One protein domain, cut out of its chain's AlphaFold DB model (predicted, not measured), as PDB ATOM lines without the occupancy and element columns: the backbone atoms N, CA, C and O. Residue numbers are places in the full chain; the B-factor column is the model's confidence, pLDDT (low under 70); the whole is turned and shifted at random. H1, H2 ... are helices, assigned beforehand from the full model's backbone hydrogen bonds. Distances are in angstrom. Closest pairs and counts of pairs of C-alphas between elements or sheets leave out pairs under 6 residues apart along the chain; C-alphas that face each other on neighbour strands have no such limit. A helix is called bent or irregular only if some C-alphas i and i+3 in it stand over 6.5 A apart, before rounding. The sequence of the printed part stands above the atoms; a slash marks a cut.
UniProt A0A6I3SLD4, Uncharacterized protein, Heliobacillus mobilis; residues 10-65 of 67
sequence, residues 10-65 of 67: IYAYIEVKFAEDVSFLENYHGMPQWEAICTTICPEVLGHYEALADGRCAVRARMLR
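What this domain is: This is residues 10 to 65 of the 67 residues of an uncharacterized protein of Heliobacillus mobilis (UniProt A0A6I3SLD4). Three helices make a small rounded body: H2 is in the middle, touching the second arm of the sharply bent helix H1 and, elsewhere along its length, the short helix H3. The first arm of H1 turns off at a corner and comes near both H2 and H3, and a long loop, residues 47 to 57, joins H2 to H3. The printed part has 56 residues, with three named helices in the order H1, H2, H3 and no named strand; the class is all helix. It is compact, with a radius of gyration of the C-alphas of 10.6 A and spans of 28 by 22 by 21 A.

Where its parts are: H1, residues 10 to 29, begins with C-alpha 10 at (-49.102, 36.793, 27.116). By its hydrogen bonds it was assigned as one helix, but it is bent: C-alphas 17 and 20 are 7.8 A apart. Its arms are H1a, residues 10 to 17, and H1b, residues 20 to 29, 13.3 A long. H2, residues 33 to 46, is 18.5 A long; it is neither bent nor irregular, but only just: C-alphas 40 and 43 are 6.4 A apart. H3, residues 58 to 63, ends with C-alpha 63 at (-41.484, 34.876, 25.071).

How they stand to each other: H1a and H1b are about perpendicular, at 73 degrees. H1a is close to H2 but not clearly touching, the closest C-alphas being those of Ile 14 and Ile 41, 7.5 A apart. H1b and H2 touch, closest at the C-alphas of Val 22 and Ala 36, 5.3 A apart, at a steep tilt of 45 degrees, opposite ways. H2 and H3 touch, closest at the C-alphas of Cys 42 and Val 59, 6.1 A apart. H1b and H3 are apart. Every O i to N i+4 pair is within hydrogen-bond range in H1a, H1b and H3, and 8 of 10 in H2.

The domain as a whole: The C-alphas of Glu 20 and Ala 53, the two farthest apart, are 28.8 A apart. The printed part has no cut; the link from H1 to H2 is tight and that from H2 to H3 is long. The mean pLDDT of the printed part is 75.8, and it is under 70 at residues 10 to 11, 48 to 56, 58 and 60 to 65.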
ATOM      1  N   ILE A  10     -49.179  38.241  26.923       67.81
ATOM      2  CA  ILE A  10     -49.102  36.793  27.116       67.81
ATOM      3  C   ILE A  10     -47.999  36.421  28.118       67.81
ATOM      4  O   ILE A  10     -48.243  35.617  29.006       67.81
ATOM      5  N   TYR A  11     -46.810  37.022  28.025       69.38
ATOM      6  CA  TYR A  11     -45.721  36.804  28.982       69.38
ATOM      7  C   TYR A  11     -46.114  37.242  30.398       69.38
ATOM      8  O   TYR A  11     -45.958  36.461  31.327       69.38
ATOM      9  N   ALA A  12     -46.690  38.438  30.558       71.19
ATOM     10  CA  ALA A  12     -47.122  38.929  31.869       71.19
ATOM     11  C   ALA A  12     -48.224  38.047  32.488       71.19
ATOM     12  O   ALA A  12     -48.172  37.723  33.672       71.19
ATOM     13  N   TYR A  13     -49.198  37.610  31.680       76.38
ATOM     14  CA  TYR A  13     -50.222  36.656  32.114       76.38
ATOM     15  C   TYR A  13     -49.607  35.336  32.582       76.38
ATOM     16  O   TYR A  13     -50.002  34.791  33.610       76.38
ATOM     17  N   ILE A  14     -48.635  34.829  31.827       74.50
ATOM     18  CA  ILE A  14     -48.020  33.539  32.098       74.50
ATOM     19  C   ILE A  14     -47.150  33.574  33.354       74.50
ATOM     20  O   ILE A  14     -47.237  32.667  34.177       74.50
ATOM     21  N   GLU A  15     -46.353  34.627  33.515       74.75
ATOM     22  CA  GLU A  15     -45.507  34.839  34.690       74.75
ATOM     23  C   GLU A  15     -46.346  34.855  35.971       74.75
ATOM     24  O   GLU A  15     -45.972  34.227  36.949       74.75
ATOM     25  N   VAL A  16     -47.521  35.490  35.956       81.12
ATOM     26  CA  VAL A  16     -48.407  35.520  37.130       81.12
ATOM     27  C   VAL A  16     -49.140  34.194  37.330       81.12
ATOM     28  O   VAL A  16     -49.228  33.708  38.452       81.12
ATOM     29  N   LYS A  17     -49.688  33.605  36.262       84.00
ATOM     30  CA  LYS A  17     -50.561  32.430  36.379       84.00
ATOM     31  C   LYS A  17     -49.803  31.136  36.669       84.00
ATOM     32  O   LYS A  17     -50.335  30.288  37.371       84.00
ATOM     33  N   PHE A  18     -48.600  30.979  36.121       83.94
ATOM     34  CA  PHE A  18     -47.857  29.716  36.162       83.94
ATOM     35  C   PHE A  18     -46.572  29.799  36.997       83.94
ATOM     36  O   PHE A  18     -45.787  28.855  36.979       83.94
ATOM     37  N   ALA A  19     -46.335  30.898  37.729       84.69
ATOM     38  CA  ALA A  19     -45.139  31.059  38.564       84.69
ATOM     39  C   ALA A  19     -44.948  29.904  39.554       84.69
ATOM     40  O   ALA A  19     -43.833  29.397  39.680       84.69
ATOM     41  N   GLU A  20     -46.011  29.487  40.245       88.56
ATOM     42  CA  GLU A  20     -45.932  28.418  41.247       88.56
ATOM     43  C   GLU A  20     -45.632  27.061  40.606       88.56
ATOM     44  O   GLU A  20     -44.730  26.365  41.064       88.56
ATOM     45  N   ASP A  21     -46.307  26.722  39.506       87.31
ATOM     46  CA  ASP A  21     -46.096  25.460  38.789       87.31
ATOM     47  C   ASP A  21     -44.693  25.379  38.176       87.31
ATOM     48  O   ASP A  21     -44.015  24.357  38.285       87.31
ATOM     49  N   VAL A  22     -44.233  26.468  37.549       84.31
ATOM     50  CA  VAL A  22     -42.874  26.556  36.998       84.31
ATOM     51  C   VAL A  22     -41.853  26.416  38.126       84.31
ATOM     52  O   VAL A  22     -40.969  25.569  38.032       84.31
ATOM     53  N   SER A  23     -42.032  27.142  39.235       87.62
ATOM     54  CA  SER A  23     -41.146  27.051  40.404       87.62
ATOM     55  C   SER A  23     -41.159  25.658  41.036       87.62
ATOM     56  O   SER A  23     -40.128  25.185  41.513       87.62
ATOM     57  N   PHE A  24     -42.309  24.982  41.062       89.94
ATOM     58  CA  PHE A  24     -42.420  23.616  41.559       89.94
ATOM     59  C   PHE A  24     -41.595  22.660  40.695       89.94
ATOM     60  O   PHE A  24     -40.772  21.917  41.224       89.94
ATOM     61  N   LEU A  25     -41.743  22.719  39.370       85.19
ATOM     62  CA  LEU A  25     -40.973  21.878  38.451       85.19
ATOM     63  C   LEU A  25     -39.468  22.170  38.516       85.19
ATOM     64  O   LEU A  25     -38.664  21.236  38.516       85.19
ATOM     65  N   GLU A  26     -39.078  23.437  38.642       89.00
ATOM     66  CA  GLU A  26     -37.672  23.813  38.808       89.00
ATOM     67  C   GLU A  26     -37.070  23.229  40.089       89.00
ATOM     68  O   GLU A  26     -36.034  22.564  40.050       89.00
ATOM     69  N   ASN A  27     -37.736  23.433  41.227       90.38
ATOM     70  CA  ASN A  27     -37.174  23.095  42.533       90.38
ATOM     71  C   ASN A  27     -37.315  21.609  42.890       90.38
ATOM     72  O   ASN A  27     -36.403  21.035  43.483       90.38
ATOM     73  N   TYR A  28     -38.441  20.978  42.550       89.38
ATOM     74  CA  TYR A  28     -38.709  19.587  42.926       89.38
ATOM     75  C   TYR A  28     -38.210  18.582  41.896       89.38
ATOM     76  O   TYR A  28     -37.766  17.499  42.274       89.38
ATOM     77  N   HIS A  29     -38.265  18.925  40.608       86.00
ATOM     78  CA  HIS A  29     -37.837  18.025  39.538       86.00
ATOM     79  C   HIS A  29     -36.449  18.367  38.982       86.00
ATOM     80  O   HIS A  29     -35.946  17.632  38.134       86.00
ATOM     81  N   GLY A  30     -35.815  19.451  39.453       87.75
ATOM     82  CA  GLY A  30     -34.532  19.924  38.918       87.75
ATOM     83  C   GLY A  30     -34.631  20.330  37.447       87.75
ATOM     84  O   GLY A  30     -33.632  20.312  36.726       87.75
ATOM     85  N   MET A  31     -35.846  20.625  36.986       85.75
ATOM     86  CA  MET A  31     -36.127  20.909  35.591       85.75
ATOM     87  C   MET A  31     -35.643  22.324  35.260       85.75
ATOM     88  O   MET A  31     -35.966  23.261  35.985       85.75
ATOM     89  N   PRO A  32     -34.897  22.540  34.169       82.69
ATOM     90  CA  PRO A  32     -34.543  23.886  33.744       82.69
ATOM     91  C   PRO A  32     -35.793  24.746  33.524       82.69
ATOM     92  O   PRO A  32     -36.758  24.272  32.924       82.69
ATOM     93  N   GLN A  33     -35.746  26.031  33.895       78.38
ATOM     94  CA  GLN A  33     -36.875  26.963  33.755       78.38
ATOM     95  C   GLN A  33     -37.568  26.886  32.394       78.38
ATOM     96  O   GLN A  33     -38.791  26.877  32.283       78.38
ATOM     97  N   TRP A  34     -36.776  26.820  31.325       74.25
ATOM     98  CA  TRP A  34     -37.306  26.779  29.972       74.25
ATOM     99  C   TRP A  34     -38.101  25.501  29.698       74.25
ATOM    100  O   TRP A  34     -39.072  25.562  28.955       74.25
ATOM    101  N   GLU A  35     -37.707  24.368  30.270       78.69
ATOM    102  CA  GLU A  35     -38.380  23.081  30.116       78.69
ATOM    103  C   GLU A  35     -39.634  23.022  30.994       78.69
ATOM    104  O   GLU A  35     -40.682  22.585  30.517       78.69
ATOM    105  N   ALA A  36     -39.576  23.586  32.205       82.12
ATOM    106  CA  ALA A  36     -40.736  23.773  33.077       82.12
ATOM    107  C   ALA A  36     -41.799  24.642  32.395       82.12
ATOM    108  O   ALA A  36     -42.970  24.270  32.318       82.12
ATOM    109  N   ILE A  37     -41.370  25.743  31.771       78.31
ATOM    110  CA  ILE A  37     -42.249  26.600  30.975       78.31
ATOM    111  C   ILE A  37     -42.901  25.809  29.841       78.31
ATOM    112  O   ILE A  37     -44.101  25.925  29.606       78.31
ATOM    113  N   CYS A  38     -42.128  24.995  29.123       76.81
ATOM    114  CA  CYS A  38     -42.663  24.225  28.003       76.81
ATOM    115  C   CYS A  38     -43.660  23.148  28.457       76.81
ATOM    116  O   CYS A  38     -44.660  22.916  27.780       76.81
ATOM    117  N   THR A  39     -43.392  22.513  29.595       78.25
ATOM    118  CA  THR A  39     -44.200  21.423  30.151       78.25
ATOM    119  C   THR A  39     -45.528  21.927  30.702       78.25
ATOM    120  O   THR A  39     -46.553  21.291  30.477       78.25
ATOM    121  N   THR A  40     -45.535  23.083  31.364       80.50
ATOM    122  CA  THR A  40     -46.752  23.629  31.980       80.50
ATOM    123  C   THR A  40     -47.548  24.491  31.005       80.50
ATOM    124  O   THR A  40     -48.758  24.350  30.872       80.50
ATOM    125  N   ILE A  41     -46.882  25.393  30.283       79.62
ATOM    126  CA  ILE A  41     -47.578  26.478  29.584       79.62
ATOM    127  C   ILE A  41     -47.971  26.088  28.161       79.62
ATOM    128  O   ILE A  41     -49.018  26.518  27.686       79.62
ATOM    129  N   CYS A  42     -47.173  25.284  27.452       75.62
ATOM    130  CA  CYS A  42     -47.519  24.879  26.085       75.62
ATOM    131  C   CYS A  42     -48.844  24.091  26.014       75.62
ATOM    132  O   CYS A  42     -49.701  24.499  25.229       75.62
ATOM    133  N   PRO A  43     -49.094  23.055  26.840       75.38
ATOM    134  CA  PRO A  43     -50.397  22.393  26.839       75.38
ATOM    135  C   PRO A  43     -51.537  23.312  27.303       75.38
ATOM    136  O   PRO A  43     -52.608  23.272  26.710       75.38
ATOM    137  N   GLU A  44     -51.312  24.192  28.279       77.75
ATOM    138  CA  GLU A  44     -52.355  25.097  28.792       77.75
ATOM    139  C   GLU A  44     -52.733  26.228  27.822       77.75
ATOM    140  O   GLU A  44     -53.895  26.620  27.732       77.75
ATOM    141  N   VAL A  45     -51.768  26.770  27.074       73.25
ATOM    142  CA  VAL A  45     -51.993  27.894  26.147       73.25
ATOM    143  C   VAL A  45     -52.323  27.415  24.735       73.25
ATOM    144  O   VAL A  45     -53.125  28.048  24.049       73.25
ATOM    145  N   LEU A  46     -51.696  26.330  24.274       70.56
ATOM    146  CA  LEU A  46     -51.839  25.831  22.901       70.56
ATOM    147  C   LEU A  46     -52.726  24.580  22.808       70.56
ATOM    148  O   LEU A  46     -53.102  24.189  21.703       70.56
ATOM    149  N   GLY A  47     -53.057  23.923  23.924       71.69
ATOM    150  CA  GLY A  47     -53.793  22.650  23.938       71.69
ATOM    151  C   GLY A  47     -52.962  21.442  23.491       71.69
ATOM    152  O   GLY A  47     -53.477  20.328  23.427       71.69
ATOM    153  N   HIS A  48     -51.689  21.647  23.146       68.62
ATOM    154  CA  HIS A  48     -50.751  20.613  22.718       68.62
ATOM    155  C   HIS A  48     -49.302  21.074  22.926       68.62
ATOM    156  O   HIS A  48     -49.015  22.265  23.057       68.62
ATOM    157  N   TYR A  49     -48.372  20.119  22.947       69.00
ATOM    158  CA  TYR A  49     -46.943  20.416  22.961       69.00
ATOM    159  C   TYR A  49     -46.455  20.675  21.530       69.00
ATOM    160  O   TYR A  49     -46.459  19.770  20.698       69.00
ATOM    161  N   GLU A  50     -46.038  21.909  21.242       66.75
ATOM    162  CA  GLU A  50     -45.500  22.299  19.934       66.75
ATOM    163  C   GLU A  50     -43.994  22.587  20.050       66.75
ATOM    164  O   GLU A  50     -43.583  23.669  20.484       66.75
ATOM    165  N   ALA A  51     -43.166  21.610  19.665       66.25
ATOM    166  CA  ALA A  51     -41.723  21.788  19.515       66.25
ATOM    167  C   ALA A  51     -41.381  22.327  18.120       66.25
ATOM    168  O   ALA A  51     -41.849  21.816  17.103       66.25
ATOM    169  N   LEU A  52     -40.534  23.350  18.073       68.56
ATOM    170  CA  LEU A  52     -39.938  23.874  16.850       68.56
ATOM    171  C   LEU A  52     -38.831  22.940  16.343       68.56
ATOM    172  O   LEU A  52     -38.318  22.095  17.076       68.56
ATOM    173  N   ALA A  53     -38.407  23.141  15.092       69.50
ATOM    174  CA  ALA A  53     -37.349  22.352  14.451       69.50
ATOM    175  C   ALA A  53     -35.995  22.381  15.195       69.50
ATOM    176  O   ALA A  53     -35.159  21.510  14.984       69.50
ATOM    177  N   ASP A  54     -35.782  23.369  16.067       66.75
ATOM    178  CA  ASP A  54     -34.596  23.516  16.916       66.75
ATOM    179  C   ASP A  54     -34.789  22.980  18.350       66.75
ATOM    180  O   ASP A  54     -33.946  23.209  19.218       66.75
ATOM    181  N   GLY A  55     -35.901  22.289  18.617       61.91
ATOM    182  CA  GLY A  55     -36.216  21.687  19.913       61.91
ATOM    183  C   GLY A  55     -36.763  22.657  20.964       61.91
ATOM    184  O   GLY A  55     -36.998  22.251  22.101       61.91
ATOM    185  N   ARG A  56     -36.989  23.937  20.636       65.50
ATOM    186  CA  ARG A  56     -37.630  24.896  21.560       65.50
ATOM    187  C   ARG A  56     -39.155  24.794  21.475       65.50
ATOM    188  O   ARG A  56     -39.680  24.685  20.375       65.50
ATOM    189  N   CYS A  57     -39.892  24.929  22.584       72.31
ATOM    190  CA  CYS A  57     -41.350  25.104  22.467       72.31
ATOM    191  C   CYS A  57     -41.692  26.460  21.828       72.31
ATOM    192  O   CYS A  57     -41.054  27.481  22.116       72.31
ATOM    193  N   ALA A  58     -42.760  26.485  21.030       69.00
ATOM    194  CA  ALA A  58     -43.321  27.687  20.418       69.00
ATOM    195  C   ALA A  58     -43.604  28.816  21.432       69.00
ATOM    196  O   ALA A  58     -43.345  29.986  21.138       69.00
ATOM    197  N   VAL A  59     -44.065  28.488  22.646       70.81
ATOM    198  CA  VAL A  59     -44.295  29.472  23.721       70.81
ATOM    199  C   VAL A  59     -42.987  30.140  24.140       70.81
ATOM    200  O   VAL A  59     -42.893  31.367  24.122       70.81
ATOM    201  N   ARG A  60     -41.945  29.351  24.428       68.31
ATOM    202  CA  ARG A  60     -40.615  29.862  24.786       68.31
ATOM    203  C   ARG A  60     -40.063  30.775  23.689       68.31
ATOM    204  O   ARG A  60     -39.550  31.848  23.985       68.31
ATOM    205  N   ALA A  61     -40.189  30.384  22.423       63.59
ATOM    206  CA  ALA A  61     -39.708  31.193  21.305       63.59
ATOM    207  C   ALA A  61     -40.441  32.540  21.176       63.59
ATOM    208  O   ALA A  61     -39.825  33.534  20.796       63.59
ATOM    209  N   ARG A  62     -41.737  32.591  21.510       66.19
ATOM    210  CA  ARG A  62     -42.532  33.830  21.514       66.19
ATOM    211  C   ARG A  62     -42.217  34.721  22.717       66.19
ATOM    212  O   ARG A  62     -42.183  35.934  22.557       66.19
ATOM    213  N   MET A  63     -41.923  34.136  23.880       65.50
ATOM    214  CA  MET A  63     -41.484  34.876  25.071       65.50
ATOM    215  C   MET A  63     -40.087  35.480  24.912       65.50
ATOM    216  O   MET A  63     -39.873  36.631  25.267       65.50
ATOM    217  N   LEU A  64     -39.142  34.726  24.338       58.00
ATOM    218  CA  LEU A  64     -37.745  35.151  24.162       58.00
ATOM    219  C   LEU A  64     -37.536  36.176  23.032       58.00
ATOM    220  O   LEU A  64     -36.418  36.646  22.846       58.00
ATOM    221  N   ARG A  65     -38.578  36.505  22.255       54.19
ATOM    222  CA  ARG A  65     -38.540  37.589  21.255       54.19
ATOM    223  C   ARG A  65     -38.715  38.984  21.862       54.19
ATOM    224  O   ARG A  65     -38.611  39.956  21.124       54.19
TER     225      ARG A  65